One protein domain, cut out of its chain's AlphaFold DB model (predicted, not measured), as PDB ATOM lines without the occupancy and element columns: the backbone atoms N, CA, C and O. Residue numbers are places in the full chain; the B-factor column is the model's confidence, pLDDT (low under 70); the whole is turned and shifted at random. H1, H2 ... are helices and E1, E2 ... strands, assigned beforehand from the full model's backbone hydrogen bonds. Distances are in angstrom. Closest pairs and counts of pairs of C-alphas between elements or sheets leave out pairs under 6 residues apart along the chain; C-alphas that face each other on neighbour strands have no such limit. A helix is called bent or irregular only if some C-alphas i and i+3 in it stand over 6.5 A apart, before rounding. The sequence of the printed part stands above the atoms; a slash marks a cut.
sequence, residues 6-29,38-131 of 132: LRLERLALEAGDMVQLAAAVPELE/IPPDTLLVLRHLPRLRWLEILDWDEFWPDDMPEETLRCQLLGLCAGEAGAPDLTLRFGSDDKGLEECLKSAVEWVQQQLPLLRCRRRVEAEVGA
ATOM      1  N   LEU A   6     -18.588 -41.921   5.019       97.31
ATOM      2  CA  LEU A   6     -19.181 -43.249   5.005       97.31
ATOM      3  C   LEU A   6     -19.250 -43.775   6.433       97.31
ATOM      4  O   LEU A   6     -18.247 -43.811   7.145       97.31
ATOM      5  N   ARG A   7     -20.441 -44.217   6.828       96.94
ATOM      6  CA  ARG A   7     -20.646 -44.958   8.064       96.94
ATOM      7  C   ARG A   7     -21.126 -46.360   7.739       96.94
ATOM      8  O   ARG A   7     -22.076 -46.525   6.975       96.94
ATOM      9  N   LEU A   8     -20.466 -47.339   8.335       95.25
ATOM     10  CA  LEU A   8     -20.808 -48.748   8.268       95.25
ATOM     11  C   LEU A   8     -21.213 -49.192   9.671       95.25
ATOM     12  O   LEU A   8     -20.488 -48.949  10.633       95.25
ATOM     13  N   GLU A   9     -22.391 -49.800   9.787       94.94
ATOM     14  CA  GLU A   9     -22.926 -50.256  11.068       94.94
ATOM     15  C   GLU A   9     -23.332 -51.724  10.966       94.94
ATOM     16  O   GLU A   9     -24.053 -52.093  10.036       94.94
ATOM     17  N   ARG A  10     -22.925 -52.548  11.940       92.00
ATOM     18  CA  ARG A  10     -23.399 -53.939  12.087       92.00
ATOM     19  C   ARG A  10     -23.155 -54.818  10.862       92.00
ATOM     20  O   ARG A  10     -24.008 -55.616  10.471       92.00
ATOM     21  N   LEU A  11     -21.982 -54.659  10.256       91.88
ATOM     22  CA  LEU A  11     -21.536 -55.450   9.111       91.88
ATOM     23  C   LEU A  11     -20.394 -56.379   9.505       91.88
ATOM     24  O   LEU A  11     -19.524 -55.995  10.284       91.88
ATOM     25  N   ALA A  12     -20.378 -57.568   8.907       90.94
ATOM     26  CA  ALA A  12     -19.205 -58.424   8.880       90.94
ATOM     27  C   ALA A  12     -18.450 -58.179   7.577       90.94
ATOM     28  O   ALA A  12     -18.941 -58.541   6.511       90.94
ATOM     29  N   LEU A  13     -17.310 -57.498   7.674       91.00
ATOM     30  CA  LEU A  13     -16.474 -57.131   6.540       91.00
ATOM     31  C   LEU A  13     -15.340 -58.141   6.391       91.00
ATOM     32  O   LEU A  13     -14.699 -58.538   7.363       91.00
ATOM     33  N   GLU A  14     -15.064 -58.522   5.154       91.00
ATOM     34  CA  GLU A  14     -13.920 -59.347   4.798       91.00
ATOM     35  C   GLU A  14     -12.764 -58.477   4.284       91.00
ATOM     36  O   GLU A  14     -12.937 -57.322   3.888       91.00
ATOM     37  N   ALA A  15     -11.548 -59.036   4.245       87.75
ATOM     38  CA  ALA A  15     -10.370 -58.314   3.747       87.75
ATOM     39  C   ALA A  15     -10.582 -57.785   2.314       87.75
ATOM     40  O   ALA A  15     -10.152 -56.681   1.974       87.75
ATOM     41  N   GLY A  16     -11.310 -58.544   1.485       90.88
ATOM     42  CA  GLY A  16     -11.689 -58.130   0.135       90.88
ATOM     43  C   GLY A  16     -12.573 -56.882   0.106       90.88
ATOM     44  O   GLY A  16     -12.353 -56.011  -0.737       90.88
ATOM     45  N   ASP A  17     -13.511 -56.753   1.047       93.38
ATOM     46  CA  ASP A  17     -14.425 -55.609   1.128       93.38
ATOM     47  C   ASP A  17     -13.669 -54.324   1.460       93.38
ATOM     48  O   ASP A  17     -13.908 -53.282   0.851       93.38
ATOM     49  N   MET A  18     -12.696 -54.406   2.371       92.50
ATOM     50  CA  MET A  18     -11.870 -53.259   2.755       92.50
ATOM     51  C   MET A  18     -11.025 -52.742   1.591       92.50
ATOM     52  O   MET A  18     -10.934 -51.529   1.374       92.50
ATOM     53  N   VAL A  19     -10.443 -53.650   0.803       93.00
ATOM     54  CA  VAL A  19      -9.678 -53.290  -0.399       93.00
ATOM     55  C   VAL A  19     -10.588 -52.660  -1.453       93.00
ATOM     56  O   VAL A  19     -10.235 -51.635  -2.042       93.00
ATOM     57  N   GLN A  20     -11.772 -53.236  -1.676       93.25
ATOM     58  CA  GLN A  20     -12.751 -52.684  -2.613       93.25
ATOM     59  C   GLN A  20     -13.246 -51.306  -2.176       93.25
ATOM     60  O   GLN A  20     -13.350 -50.413  -3.015       93.25
ATOM     61  N   LEU A  21     -13.491 -51.101  -0.881       92.56
ATOM     62  CA  LEU A  21     -13.881 -49.813  -0.316       92.56
ATOM     63  C   LEU A  21     -12.807 -48.758  -0.588       92.56
ATOM     64  O   LEU A  21     -13.112 -47.722  -1.179       92.56
ATOM     65  N   ALA A  22     -11.546 -49.036  -0.250       90.88
ATOM     66  CA  ALA A  22     -10.455 -48.089  -0.482       90.88
ATOM     67  C   ALA A  22     -10.286 -47.731  -1.971       90.88
ATOM     68  O   ALA A  22     -10.026 -46.575  -2.307       90.88
ATOM     69  N   ALA A  23     -10.488 -48.701  -2.869       92.19
ATOM     70  CA  ALA A  23     -10.413 -48.489  -4.313       92.19
ATOM     71  C   ALA A  23     -11.624 -47.728  -4.886       92.19
ATOM     72  O   ALA A  23     -11.470 -46.937  -5.817       92.19
ATOM     73  N   ALA A  24     -12.827 -47.969  -4.359       93.50
ATOM     74  CA  ALA A  24     -14.065 -47.384  -4.870       93.50
ATOM     75  C   ALA A  24     -14.274 -45.933  -4.413       93.50
ATOM     76  O   ALA A  24     -14.887 -45.146  -5.139       93.50
ATOM     77  N   VAL A  25     -13.774 -45.567  -3.226       94.06
ATOM     78  CA  VAL A  25     -13.962 -44.233  -2.634       94.06
ATOM     79  C   VAL A  25     -12.632 -43.573  -2.231       94.06
ATOM     80  O   VAL A  25     -12.421 -43.256  -1.064       94.06
ATOM     81  N   PRO A  26     -11.729 -43.281  -3.187       92.25
ATOM     82  CA  PRO A  26     -10.414 -42.698  -2.885       92.25
ATOM     83  C   PRO A  26     -10.480 -41.267  -2.319       92.25
ATOM     84  O   PRO A  26      -9.536 -40.799  -1.687       92.25
ATOM     85  N   GLU A  27     -11.593 -40.562  -2.537       94.50
ATOM     86  CA  GLU A  27     -11.836 -39.208  -2.017       94.50
ATOM     87  C   GLU A  27     -12.517 -39.211  -0.636       94.50
ATOM     88  O   GLU A  27     -12.981 -38.163  -0.183       94.50
ATOM     89  N   LEU A  28     -12.619 -40.374   0.021       96.62
ATOM     90  CA  LEU A  28     -13.242 -40.485   1.334       96.62
ATOM     91  C   LEU A  28     -12.426 -39.710   2.379       96.62
ATOM     92  O   LEU A  28     -11.234 -39.949   2.572       96.62
ATOM     93  N   GLU A  29     -13.088 -38.774   3.049       97.12
ATOM     94  CA  GLU A  29     -12.521 -37.929   4.099       97.12
ATOM     95  C   GLU A  29     -12.843 -38.491   5.492       97.12
ATOM     96  O   GLU A  29     -12.028 -38.389   6.409       97.12
ATOM     97  N   ILE A  38     -14.448 -56.118  11.592       87.56
ATOM     98  CA  ILE A  38     -13.445 -55.651  10.633       87.56
ATOM     99  C   ILE A  38     -12.231 -56.595  10.610       87.56
ATOM    100  O   ILE A  38     -11.808 -57.076  11.662       87.56
ATOM    101  N   PRO A  39     -11.630 -56.857   9.439       86.56
ATOM    102  CA  PRO A  39     -10.427 -57.678   9.333       86.56
ATOM    103  C   PRO A  39      -9.239 -57.121  10.143       86.56
ATOM    104  O   PRO A  39      -9.093 -55.896  10.237       86.56
ATOM    105  N   PRO A  40      -8.326 -57.972  10.655       82.62
ATOM    106  CA  PRO A  40      -7.160 -57.538  11.433       82.62
ATOM    107  C   PRO A  40      -6.220 -56.573  10.699       82.62
ATOM    108  O   PRO A  40      -5.472 -55.843  11.336       82.62
ATOM    109  N   ASP A  41      -6.219 -56.584   9.368       86.69
ATOM    110  CA  ASP A  41      -5.396 -55.754   8.485       86.69
ATOM    111  C   ASP A  41      -6.122 -54.492   7.988       86.69
ATOM    112  O   ASP A  41      -5.603 -53.758   7.143       86.69
ATOM    113  N   THR A  42      -7.304 -54.187   8.532       89.38
ATOM    114  CA  THR A  42      -8.116 -53.036   8.115       89.38
ATOM    115  C   THR A  42      -7.335 -51.726   8.157       89.38
ATOM    116  O   THR A  42      -7.312 -50.992   7.169       89.38
ATOM    117  N   LEU A  43      -6.638 -51.432   9.259       90.56
ATOM    118  CA  LEU A  43      -5.884 -50.182   9.401       90.56
ATOM    119  C   LEU A  43      -4.761 -50.062   8.357       90.56
ATOM    120  O   LEU A  43      -4.478 -48.964   7.871       90.56
ATOM    121  N   LEU A  44      -4.157 -51.191   7.968       88.88
ATOM    122  CA  LEU A  44      -3.162 -51.240   6.899       88.88
ATOM    123  C   LEU A  44      -3.771 -50.861   5.546       88.88
ATOM    124  O   LEU A  44      -3.123 -50.159   4.774       88.88
ATOM    125  N   VAL A  45      -4.997 -51.297   5.254       91.44
ATOM    126  CA  VAL A  45      -5.694 -50.940   4.009       91.44
ATOM    127  C   VAL A  45      -6.079 -49.460   4.006       91.44
ATOM    128  O   VAL A  45      -5.864 -48.766   3.011       91.44
ATOM    129  N   LEU A  46      -6.574 -48.943   5.134       92.56
ATOM    130  CA  LEU A  46      -7.038 -47.555   5.253       92.56
ATOM    131  C   LEU A  46      -5.936 -46.510   5.052       92.56
ATOM    132  O   LEU A  46      -6.239 -45.380   4.672       92.56
ATOM    133  N   ARG A  47      -4.654 -46.872   5.209       89.88
ATOM    134  CA  ARG A  47      -3.533 -45.972   4.873       89.88
ATOM    135  C   ARG A  47      -3.534 -45.530   3.402       89.88
ATOM    136  O   ARG A  47      -2.903 -44.534   3.071       89.88
ATOM    137  N   HIS A  48      -4.215 -46.277   2.529       90.38
ATOM    138  CA  HIS A  48      -4.338 -45.986   1.101       90.38
ATOM    139  C   HIS A  48      -5.483 -45.017   0.772       90.38
ATOM    140  O   HIS A  48      -5.725 -44.755  -0.403       90.38
ATOM    141  N   LEU A  49      -6.174 -44.468   1.778       93.19
ATOM    142  CA  LEU A  49      -7.151 -43.394   1.609       93.19
ATOM    143  C   LEU A  49      -6.461 -42.027   1.785       93.19
ATOM    144  O   LEU A  49      -6.310 -41.549   2.913       93.19
ATOM    145  N   PRO A  50      -6.051 -41.351   0.693       90.88
ATOM    146  CA  PRO A  50      -5.189 -40.168   0.765       90.88
ATOM    147  C   PRO A  50      -5.879 -38.937   1.365       90.88
ATOM    148  O   PRO A  50      -5.214 -37.976   1.754       90.88
ATOM    149  N   ARG A  51      -7.215 -38.934   1.404       94.31
ATOM    150  CA  ARG A  51      -8.034 -37.833   1.924       94.31
ATOM    151  C   ARG A  51      -8.561 -38.077   3.333       94.31
ATOM    152  O   ARG A  51      -9.161 -37.162   3.893       94.31
ATOM    153  N   LEU A  52      -8.322 -39.259   3.906       95.69
ATOM    154  CA  LEU A  52      -8.883 -39.632   5.197       95.69
ATOM    155  C   LEU A  52      -8.358 -38.699   6.290       95.69
ATOM    156  O   LEU A  52      -7.159 -38.658   6.575       95.69
ATOM    157  N   ARG A  53      -9.278 -37.956   6.900       96.19
ATOM    158  CA  ARG A  53      -9.020 -37.017   7.998       96.19
ATOM    159  C   ARG A  53      -9.706 -37.432   9.295       96.19
ATOM    160  O   ARG A  53      -9.327 -36.953  10.355       96.19
ATOM    161  N   TRP A  54     -10.702 -38.312   9.220       97.69
ATOM    162  CA  TRP A  54     -11.434 -38.807  10.380       97.69
ATOM    163  C   TRP A  54     -11.667 -40.309  10.257       97.69
ATOM    164  O   TRP A  54     -12.274 -40.762   9.283       97.69
ATOM    165  N   LEU A  55     -11.215 -41.061  11.257       97.31
ATOM    166  CA  LEU A  55     -11.506 -42.480  11.413       97.31
ATOM    167  C   LEU A  55     -12.098 -42.727  12.798       97.31
ATOM    168  O   LEU A  55     -11.485 -42.403  13.812       97.31
ATOM    169  N   GLU A  56     -13.269 -43.343  12.822       96.31
ATOM    170  CA  GLU A  56     -13.951 -43.752  14.042       96.31
ATOM    171  C   GLU A  56     -14.221 -45.260  13.991       96.31
ATOM    172  O   GLU A  56     -14.732 -45.766  12.992       96.31
ATOM    173  N   ILE A  57     -13.848 -45.983  15.046       93.50
ATOM    174  CA  ILE A  57     -14.131 -47.412  15.214       93.50
ATOM    175  C   ILE A  57     -14.735 -47.585  16.604       93.50
ATOM    176  O   ILE A  57     -14.035 -47.417  17.598       93.50
ATOM    177  N   LEU A  58     -16.034 -47.860  16.670       91.50
ATOM    178  CA  LEU A  58     -16.795 -48.017  17.908       91.50
ATOM    179  C   LEU A  58     -17.284 -49.452  18.057       91.50
ATOM    180  O   LEU A  58     -17.553 -50.122  17.053       91.50
ATOM    181  N   ASP A  59     -17.466 -49.866  19.310       87.12
ATOM    182  CA  ASP A  59     -17.887 -51.217  19.681       87.12
ATOM    183  C   ASP A  59     -16.908 -52.260  19.097       87.12
ATOM    184  O   ASP A  59     -17.300 -53.244  18.467       87.12
ATOM    185  N   TRP A  60     -15.601 -51.963  19.191       80.50
ATOM    186  CA  TRP A  60     -14.545 -52.795  18.601       80.50
ATOM    187  C   TRP A  60     -14.247 -54.039  19.447       80.50
ATOM    188  O   TRP A  60     -13.707 -55.012  18.938       80.50
ATOM    189  N   ASP A  61     -14.621 -54.035  20.720       76.81
ATOM    190  CA  ASP A  61     -14.448 -55.132  21.670       76.81
ATOM    191  C   ASP A  61     -15.164 -56.419  21.251       76.81
ATOM    192  O   ASP A  61     -14.583 -57.495  21.358       76.81
ATOM    193  N   GLU A  62     -16.367 -56.326  20.673       67.62
ATOM    194  CA  GLU A  62     -17.097 -57.499  20.160       67.62
ATOM    195  C   GLU A  62     -16.363 -58.210  19.007       67.62
ATOM    196  O   GLU A  62     -16.667 -59.358  18.670       67.62
ATOM    197  N   PHE A  63     -15.410 -57.521  18.380       66.06
ATOM    198  CA  PHE A  63     -14.811 -57.907  17.109       66.06
ATOM    199  C   PHE A  63     -13.288 -57.776  17.089       66.06
ATOM    200  O   PHE A  63     -12.666 -57.895  16.028       66.06
ATOM    201  N   TRP A  64     -12.683 -57.517  18.247       67.44
ATOM    202  CA  TRP A  64     -11.244 -57.483  18.390       67.44
ATOM    203  C   TRP A  64     -10.715 -58.892  18.137       67.44
ATOM    204  O   TRP A  64     -11.205 -59.843  18.745       67.44
ATOM    205  N   PRO A  65      -9.732 -59.081  17.245       64.50
ATOM    206  CA  PRO A  65      -9.137 -60.394  17.099       64.50
ATOM    207  C   PRO A  65      -8.412 -60.706  18.409       64.50
ATOM    208  O   PRO A  65      -7.405 -60.061  18.701       64.50
ATOM    209  N   ASP A  66      -8.900 -61.689  19.172       63.44
ATOM    210  CA  ASP A  66      -8.289 -62.154  20.434       63.44
ATOM    211  C   ASP A  66      -6.772 -62.404  20.294       63.44
ATOM    212  O   ASP A  66      -6.007 -62.269  21.248       63.44
ATOM    213  N   ASP A  67      -6.330 -62.700  19.070       66.75
ATOM    214  CA  ASP A  67      -4.950 -63.007  18.716       66.75
ATOM    215  C   ASP A  67      -4.143 -61.822  18.153       66.75
ATOM    216  O   ASP A  67      -2.981 -62.027  17.799       66.75
ATOM    217  N   MET A  68      -4.692 -60.603  18.008       78.12
ATOM    218  CA  MET A  68      -3.915 -59.475  17.468       78.12
ATOM    219  C   MET A  68      -2.844 -59.040  18.480       78.12
ATOM    220  O   MET A  68      -3.178 -58.460  19.515       78.12
ATOM    221  N   PRO A  69      -1.541 -59.213  18.179       85.38
ATOM    222  CA  PRO A  69      -0.494 -58.765  19.085       85.38
ATOM    223  C   PRO A  69      -0.455 -57.232  19.144       85.38
ATOM    224  O   PRO A  69      -0.550 -56.568  18.109       85.38
ATOM    225  N   GLU A  70      -0.208 -56.659  20.324       87.44
ATOM    226  CA  GLU A  70      -0.090 -55.200  20.516       87.44
ATOM    227  C   GLU A  70       0.943 -54.564  19.565       87.44
ATOM    228  O   GLU A  70       0.740 -53.472  19.035       87.44
ATOM    229  N   GLU A  71       2.046 -55.262  19.281       90.12
ATOM    230  CA  GLU A  71       3.059 -54.806  18.324       90.12
ATOM    231  C   GLU A  71       2.504 -54.680  16.897       90.12
ATOM    232  O   GLU A  71       2.847 -53.742  16.173       90.12
ATOM    233  N   THR A  72       1.592 -55.574  16.505       90.00
ATOM    234  CA  THR A  72       0.917 -55.513  15.203       90.00
ATOM    235  C   THR A  72      -0.002 -54.299  15.139       90.00
ATOM    236  O   THR A  72       0.073 -53.538  14.173       90.00
ATOM    237  N   LEU A  73      -0.798 -54.062  16.186       89.81
ATOM    238  CA  LEU A  73      -1.635 -52.867  16.305       89.81
ATOM    239  C   LEU A  73      -0.797 -51.585  16.197       89.81
ATOM    240  O   LEU A  73      -1.104 -50.706  15.390       89.81
ATOM    241  N   ARG A  74       0.301 -51.497  16.959       93.56
ATOM    242  CA  ARG A  74       1.233 -50.359  16.934       93.56
ATOM    243  C   ARG A  74       1.795 -50.109  15.540       93.56
ATOM    244  O   ARG A  74       1.780 -48.971  15.075       93.56
ATOM    245  N   CYS A  75       2.259 -51.154  14.855       92.75
ATOM    246  CA  CYS A  75       2.792 -51.040  13.499       92.75
ATOM    247  C   CYS A  75       1.734 -50.551  12.501       92.75
ATOM    248  O   CYS A  75       2.020 -49.686  11.670       92.75
ATOM    249  N   GLN A  76       0.511 -51.077  12.587       92.62
ATOM    250  CA  GLN A  76      -0.573 -50.677  11.694       92.62
ATOM    251  C   GLN A  76      -1.030 -49.237  11.944       92.62
ATOM    252  O   GLN A  76      -1.136 -48.461  10.992       92.62
ATOM    253  N   LEU A  77      -1.225 -48.849  13.209       93.88
ATOM    254  CA  LEU A  77      -1.543 -47.469  13.580       93.88
ATOM    255  C   LEU A  77      -0.432 -46.514  13.148       93.88
ATOM    256  O   LEU A  77      -0.724 -45.463  12.587       93.88
ATOM    257  N   LEU A  78       0.839 -46.878  13.334       94.62
ATOM    258  CA  LEU A  78       1.958 -46.059  12.876       94.62
ATOM    259  C   LEU A  78       1.922 -45.852  11.361       94.62
ATOM    260  O   LEU A  78       2.104 -44.727  10.903       94.62
ATOM    261  N   GLY A  79       1.656 -46.910  10.589       92.88
ATOM    262  CA  GLY A  79       1.526 -46.828   9.134       92.88
ATOM    263  C   GLY A  79       0.375 -45.922   8.693       92.88
ATOM    264  O   GLY A  79       0.563 -45.072   7.821       92.88
ATOM    265  N   LEU A  80      -0.794 -46.060   9.323       93.56
ATOM    266  CA  LEU A  80      -1.956 -45.207   9.075       93.56
ATOM    267  C   LEU A  80      -1.663 -43.736   9.413       93.56
ATOM    268  O   LEU A  80      -1.966 -42.845   8.620       93.56
ATOM    269  N   CYS A  81      -1.059 -43.487  10.575       93.62
ATOM    270  CA  CYS A  81      -0.782 -42.156  11.109       93.62
ATOM    271  C   CYS A  81       0.345 -41.435  10.373       93.62
ATOM    272  O   CYS A  81       0.231 -40.239  10.112       93.62
ATOM    273  N   ALA A  82       1.417 -42.137  10.004       90.88
ATOM    274  CA  ALA A  82       2.509 -41.550   9.236       90.88
ATOM    275  C   ALA A  82       2.002 -41.013   7.891       90.88
ATOM    276  O   ALA A  82       2.390 -39.910   7.496       90.88
ATOM    277  N   GLY A  83       1.084 -41.760   7.259       82.06
ATOM    278  CA  GLY A  83       0.468 -41.416   5.983       82.06
ATOM    279  C   GLY A  83       1.485 -41.217   4.857       82.06
ATOM    280  O   GLY A  83       2.691 -41.419   5.014       82.06
ATOM    281  N   GLU A  84       0.993 -40.795   3.698       81.62
ATOM    282  CA  GLU A  84       1.854 -40.322   2.614       81.62
ATOM    283  C   GLU A  84       2.147 -38.819   2.748       81.62
ATOM    284  O   GLU A  84       1.465 -38.075   3.462       81.62
ATOM    285  N   ALA A  85       3.176 -38.342   2.045       78.69
ATOM    286  CA  ALA A  85       3.505 -36.923   2.027       78.69
ATOM    287  C   ALA A  85       2.315 -36.092   1.509       78.69
ATOM    288  O   ALA A  85       1.843 -36.294   0.394       78.69
ATOM    289  N   GLY A  86       1.860 -35.127   2.312       82.62
ATOM    290  CA  GLY A  86       0.703 -34.291   1.980       82.62
ATOM    291  C   GLY A  86      -0.648 -34.849   2.439       82.62
ATOM    292  O   GLY A  86      -1.666 -34.222   2.146       82.62
ATOM    293  N   ALA A  87      -0.669 -35.971   3.170       88.38
ATOM    294  CA  ALA A  87      -1.870 -36.439   3.853       88.38
ATOM    295  C   ALA A  87      -2.416 -35.355   4.813       88.38
ATOM    296  O   ALA A  87      -1.621 -34.670   5.472       88.38
ATOM    297  N   PRO A  88      -3.749 -35.180   4.895       92.12
ATOM    298  CA  PRO A  88      -4.366 -34.226   5.812       92.12
ATOM    299  C   PRO A  88      -4.175 -34.669   7.260       92.12
ATOM    300  O   PRO A  88      -3.949 -35.848   7.515       92.12
ATOM    301  N   ASP A  89      -4.321 -33.754   8.215       95.06
ATOM    302  CA  ASP A  89      -4.362 -34.109   9.637       95.06
ATOM    303  C   ASP A  89      -5.427 -35.187   9.909       95.06
ATOM    304  O   ASP A  89      -6.451 -35.244   9.226       95.06
ATOM    305  N   LEU A  90      -5.150 -36.070  10.871       96.31
ATOM    306  CA  LEU A  90      -5.978 -37.238  11.168       96.31
ATOM    307  C   LEU A  90      -6.504 -37.190  12.593       96.31
ATOM    308  O   LEU A  90      -5.726 -37.118  13.541       96.31
ATOM    309  N   THR A  91      -7.814 -37.327  12.731       97.50
ATOM    310  CA  THR A  91      -8.463 -37.617  14.002       97.50
ATOM    311  C   THR A  91      -8.864 -39.086  14.041       97.50
ATOM    312  O   THR A  91      -9.516 -39.590  13.125       97.50
ATOM    313  N   LEU A  92      -8.448 -39.767  15.101       96.50
ATOM    314  CA  LEU A  92      -8.782 -41.145  15.416       96.50
ATOM    315  C   LEU A  92      -9.704 -41.176  16.631       96.50
ATOM    316  O   LEU A  92      -9.444 -40.504  17.629       96.50
ATOM    317  N   ARG A  93     -10.743 -41.999  16.578       95.75
ATOM    318  CA  ARG A  93     -11.611 -42.249  17.725       95.75
ATOM    319  C   ARG A  93     -11.895 -43.733  17.858       95.75
ATOM    320  O   ARG A  93     -12.422 -44.341  16.929       95.75
ATOM    321  N   PHE A  94     -11.548 -44.297  19.007       92.12
ATOM    322  CA  PHE A  94     -11.746 -45.710  19.303       92.12
ATOM    323  C   PHE A  94     -12.681 -45.881  20.499       92.12
ATOM    324  O   PHE A  94     -12.390 -45.385  21.588       92.12
ATOM    325  N   GLY A  95     -13.798 -46.567  20.270       88.88
ATOM    326  CA  GLY A  95     -14.794 -46.925  21.272       88.88
ATOM    327  C   GLY A  95     -14.690 -48.385  21.677       88.88
ATOM    328  O   GLY A  95     -14.701 -49.253  20.805       88.88
ATOM    329  N   SER A  96     -14.596 -48.639  22.980       83.81
ATOM    330  CA  SER A  96     -14.567 -49.987  23.555       83.81
ATOM    331  C   SER A  96     -15.194 -49.971  24.945       83.81
ATOM    332  O   SER A  96     -14.838 -49.114  25.758       83.81
ATOM    333  N   ASP A  97     -16.069 -50.937  25.228       85.12
ATOM    334  CA  ASP A  97     -16.551 -51.212  26.589       85.12
ATOM    335  C   ASP A  97     -15.596 -52.150  27.361       85.12
ATOM    336  O   ASP A  97     -15.627 -52.214  28.598       85.12
ATOM    337  N   ASP A  98     -14.693 -52.842  26.655       86.75
ATOM    338  CA  ASP A  98     -13.622 -53.640  27.253       86.75
ATOM    339  C   ASP A  98     -12.456 -52.746  27.707       86.75
ATOM    340  O   ASP A  98     -11.802 -52.071  26.904       86.75
ATOM    341  N   LYS A  99     -12.171 -52.774  29.015       85.56
ATOM    342  CA  LYS A  99     -11.102 -51.981  29.646       85.56
ATOM    343  C   LYS A  99      -9.695 -52.415  29.241       85.56
ATOM    344  O   LYS A  99      -8.806 -51.572  29.174       85.56
ATOM    345  N   GLY A 100      -9.471 -53.707  29.017       86.31
ATOM    346  CA  GLY A 100      -8.172 -54.222  28.590       86.31
ATOM    347  C   GLY A 100      -7.847 -53.773  27.169       86.31
ATOM    348  O   GLY A 100      -6.732 -53.320  26.900       86.31
ATOM    349  N   LEU A 101      -8.840 -53.814  26.277       85.81
ATOM    350  CA  LEU A 101      -8.713 -53.268  24.930       85.81
ATOM    351  C   LEU A 101      -8.532 -51.743  24.951       85.81
ATOM    352  O   LEU A 101      -7.670 -51.220  24.244       85.81
ATOM    353  N   GLU A 102      -9.280 -51.030  25.796       88.81
ATOM    354  CA  GLU A 102      -9.130 -49.582  25.986       88.81
ATOM    355  C   GLU A 102      -7.695 -49.208  26.411       88.81
ATOM    356  O   GLU A 102      -7.081 -48.310  25.827       88.81
ATOM    357  N   GLU A 103      -7.126 -49.916  27.392       89.75
ATOM    358  CA  GLU A 103      -5.741 -49.725  27.847       89.75
ATOM    359  C   GLU A 103      -4.719 -50.050  26.747       89.75
ATOM    360  O   GLU A 103      -3.768 -49.289  26.538       89.75
ATOM    361  N   CYS A 104      -4.936 -51.137  25.999       89.25
ATOM    362  CA  CYS A 104      -4.096 -51.527  24.865       89.25
ATOM    363  C   CYS A 104      -4.085 -50.449  23.766       89.25
ATOM    364  O   CYS A 104      -3.019 -50.026  23.307       89.25
ATOM    365  N   LEU A 105      -5.260 -49.938  23.388       90.12
ATOM    366  CA  LEU A 105      -5.408 -48.871  22.395       90.12
ATOM    367  C   LEU A 105      -4.742 -47.574  22.858       90.12
ATOM    368  O   LEU A 105      -4.028 -46.949  22.075       90.12
ATOM    369  N   LYS A 106      -4.913 -47.191  24.130       92.75
ATOM    370  CA  LYS A 106      -4.232 -46.025  24.720       92.75
ATOM    371  C   LYS A 106      -2.714 -46.170  24.642       92.75
ATOM    372  O   LYS A 106      -2.052 -45.288  24.098       92.75
ATOM    373  N   SER A 107      -2.177 -47.307  25.089       93.50
ATOM    374  CA  SER A 107      -0.744 -47.629  25.004       93.50
ATOM    375  C   SER A 107      -0.219 -47.542  23.566       93.50
ATOM    376  O   SER A 107       0.831 -46.944  23.304       93.50
ATOM    377  N   ALA A 108      -0.945 -48.114  22.602       93.31
ATOM    378  CA  ALA A 108      -0.545 -48.096  21.201       93.31
ATOM    379  C   ALA A 108      -0.580 -46.682  20.599       93.31
ATOM    380  O   ALA A 108       0.365 -46.289  19.914       93.31
ATOM    381  N   VAL A 109      -1.625 -45.902  20.884       93.88
ATOM    382  CA  VAL A 109      -1.757 -44.505  20.446       93.88
ATOM    383  C   VAL A 109      -0.637 -43.636  21.019       93.88
ATOM    384  O   VAL A 109       0.010 -42.909  20.263       93.88
ATOM    385  N   GLU A 110      -0.369 -43.731  22.322       94.94
ATOM    386  CA  GLU A 110       0.715 -42.992  22.978       94.94
ATOM    387  C   GLU A 110       2.071 -43.331  22.355       94.94
ATOM    388  O   GLU A 110       2.859 -42.437  22.030       94.94
ATOM    389  N   TRP A 111       2.326 -44.621  22.118       95.56
ATOM    390  CA  TRP A 111       3.543 -45.064  21.449       95.56
ATOM    391  C   TRP A 111       3.665 -44.467  20.040       95.56
ATOM    392  O   TRP A 111       4.717 -43.921  19.700       95.56
ATOM    393  N   VAL A 112       2.598 -44.492  19.231       94.50
ATOM    394  CA  VAL A 112       2.599 -43.910  17.875       94.50
ATOM    395  C   VAL A 112       2.876 -42.409  17.917       94.50
ATOM    396  O   VAL A 112       3.711 -41.925  17.151       94.50
ATOM    397  N   GLN A 113       2.245 -41.670  18.832       92.94
ATOM    398  CA  GLN A 113       2.477 -40.232  18.993       92.94
ATOM    399  C   GLN A 113       3.943 -39.908  19.324       92.94
ATOM    400  O   GLN A 113       4.464 -38.894  18.859       92.94
ATOM    401  N   GLN A 114       4.639 -40.783  20.057       93.69
ATOM    402  CA  GLN A 114       6.076 -40.650  20.321       93.69
ATOM    403  C   GLN A 114       6.945 -40.978  19.092       93.69
ATOM    404  O   GLN A 114       8.024 -40.402  18.940       93.69
ATOM    405  N   GLN A 115       6.493 -41.870  18.201       94.69
ATOM    406  CA  GLN A 115       7.244 -42.259  16.999       94.69
ATOM    407  C   GLN A 115       7.122 -41.260  15.840       94.69
ATOM    408  O   GLN A 115       8.095 -41.052  15.111       94.69
ATOM    409  N   LEU A 116       5.962 -40.620  15.649       91.81
ATOM    410  CA  LEU A 116       5.724 -39.718  14.509       91.81
ATOM    411  C   LEU A 116       6.788 -38.602  14.360       91.81
ATOM    412  O   LEU A 116       7.262 -38.391  13.236       91.81
ATOM    413  N   PRO A 117       7.250 -37.928  15.438       89.94
ATOM    414  CA  PRO A 117       8.321 -36.935  15.342       89.94
ATOM    415  C   PRO A 117       9.664 -37.524  14.891       89.94
ATOM    416  O   PRO A 117      10.398 -36.877  14.139       89.94
ATOM    417  N   LEU A 118       9.984 -38.755  15.308       91.12
ATOM    418  CA  LEU A 118      11.230 -39.444  14.944       91.12
ATOM    419  C   LEU A 118      11.268 -39.777  13.449       91.12
ATOM    420  O   LEU A 118      12.317 -39.672  12.812       91.12
ATOM    421  N   LEU A 119      10.105 -40.092  12.874       87.94
ATOM    422  CA  LEU A 119       9.921 -40.323  11.440       87.94
ATOM    423  C   LEU A 119       9.853 -39.028  10.616       87.94
ATOM    424  O   LEU A 119       9.761 -39.082   9.390       87.94
ATOM    425  N   ARG A 120       9.923 -37.855  11.264       86.06
ATOM    426  CA  ARG A 120       9.756 -36.530  10.641       86.06
ATOM    427  C   ARG A 120       8.408 -36.371   9.923       86.06
ATOM    428  O   ARG A 120       8.294 -35.563   8.995       86.06
ATOM    429  N   CYS A 121       7.388 -37.108  10.360       84.31
ATOM    430  CA  CYS A 121       6.021 -36.940   9.886       84.31
ATOM    431  C   CYS A 121       5.495 -35.575  10.342       84.31
ATOM    432  O   CYS A 121       5.619 -35.204  11.507       84.31
ATOM    433  N   ARG A 122       4.927 -34.804   9.408       82.38
ATOM    434  CA  ARG A 122       4.364 -33.469   9.688       82.38
ATOM    435  C   ARG A 122       2.857 -33.478   9.917       82.38
ATOM    436  O   ARG A 122       2.308 -32.451  10.300       82.38
ATOM    437  N   ARG A 123       2.211 -34.610   9.645       88.50
ATOM    438  CA  ARG A 123       0.779 -34.816   9.836       88.50
ATOM    439  C   ARG A 123       0.458 -34.740  11.325       88.50
ATOM    440  O   ARG A 123       1.076 -35.460  12.112       88.50
ATOM    441  N   ARG A 124      -0.491 -33.888  11.715       90.06
ATOM    442  CA  ARG A 124      -1.004 -33.889  13.087       90.06
ATOM    443  C   ARG A 124      -1.943 -35.076  13.251       90.06
ATOM    444  O   ARG A 124      -2.786 -35.326  12.391       90.06
ATOM    445  N   VAL A 125      -1.781 -35.795  14.356       93.00
ATOM    446  CA  VAL A 125      -2.646 -36.915  14.718       93.00
ATOM    447  C   VAL A 125      -3.241 -36.650  16.088       93.00
ATOM    448  O   VAL A 125      -2.513 -36.481  17.065       93.00
ATOM    449  N   GLU A 126      -4.563 -36.608  16.140       94.00
ATOM    450  CA  GLU A 126      -5.344 -36.547  17.368       94.00
ATOM    451  C   GLU A 126      -6.026 -37.891  17.558       94.00
ATOM    452  O   GLU A 126      -6.491 -38.489  16.591       94.00
ATOM    453  N   ALA A 127      -6.053 -38.392  18.785       93.31
ATOM    454  CA  ALA A 127      -6.624 -39.694  19.071       93.31
ATOM    455  C   ALA A 127      -7.375 -39.657  20.398       93.31
ATOM    456  O   ALA A 127      -6.866 -39.127  21.387       93.31
ATOM    457  N   GLU A 128      -8.570 -40.233  20.402       93.12
ATOM    458  CA  GLU A 128      -9.418 -40.383  21.577       93.12
ATOM    459  C   GLU A 128      -9.776 -41.862  21.757       93.12
ATOM    460  O   GLU A 128     -10.144 -42.539  20.795       93.12
ATOM    461  N   VAL A 129      -9.648 -42.364  22.986       90.06
ATOM    462  CA  VAL A 129      -9.966 -43.750  23.350       90.06
ATOM    463  C   VAL A 129     -10.817 -43.732  24.617       90.06
ATOM    464  O   VAL A 129     -10.381 -43.182  25.632       90.06
ATOM    465  N   GLY A 130     -12.007 -44.328  24.565       87.12
ATOM    466  CA  GLY A 130     -12.917 -44.413  25.709       87.12
ATOM    467  C   GLY A 130     -14.220 -45.143  25.386       87.12
ATOM    468  O   GLY A 130     -14.377 -45.678  24.294       87.12
ATOM    469  N   ALA A 131     -15.158 -45.146  26.332       78.44
ATOM    470  CA  ALA A 131     -16.515 -45.652  26.121       78.44
ATOM    471  C   ALA A 131     -17.378 -44.584  25.416       78.44
ATOM    472  O   ALA A 131     -17.346 -43.414  25.821       78.44
TER     473      ALA A 131
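AT A GLANCE: This is residues 6 to 29 and 38 to 131 of the 132 residues of an uncharacterized protein of Gonium pectorale (UniProt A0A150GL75). A parallel sheet of three strands has helices H3 and H4 over one face, and its other face is bare. From H4 the helices follow one another in contact through H3 and H2 to H1, beyond the E2 edge of the sheet, where E1 also lies. The 118 printed residues hold four named helices and four named strands, in the order E1 H1 H2 E2 H3 E3 H4 E4, a mixed class; the sheet's order is E2 E3 E4. The whole is compact, with a radius of gyration of the C-alphas of 13.6 A and spans of 34 by 33 by 22 A.

IN THESE COORDINATES: E1, residues 6 to 9, begins at C-alpha 6 (-19.181, -43.249, 5.005). H1 is residues 15 to 24, H2 42 to 46, E2 54 to 58. H3, residues 70 to 82, is 17.9 A long, and E3, residues 90 to 95, 16.5 A. H4, residues 99 to 118, is 29.5 A long and only just irregular: C-alphas 114 and 117 are 6.6 A apart. E4, residues 125 to 130, ends at C-alpha 130 (-12.917, -44.413, 25.709).

HOW THE PARTS SIT: E1 pairs with no named strand. H1 touches H2, the closest C-alphas being Val 19 and Val 45, 6.4 A. H2 touches residues 76 to 80 of H3; C-alphas 44 and 76 are closest, 5.5 A. N 55 and O 91 of E2 and E3 are within hydrogen-bond range at 2.9 A, as are N 92 and O 126 of E3 and E4 at 2.8 A. E2, H3, E3 and E3, H4, E4 are strand-helix-strand units, parallel neighbour strands joined through a helix, with right-handed crossovers. H3 touches H4, the same way at a steep tilt of 46 degrees, closest at C-alphas 74 and 108, 5.1 A. H4 is on the sheet, over E4, at a height of 9.3 A over the sheet. Every O i to N i+4 pair is within hydrogen-bond range in H1, H2 and H3, and 14 of 16 in H4.

THE WHOLE: The farthest C-alphas, Arg 10 and Leu 118, are 37.6 A apart. Residues 30 to 37 are not printed; C-alphas 29 and 38 are 18.9 A apart across the cut. The link from E2 to H3 is long, and residues 62 to 67 in it have pLDDT under 70.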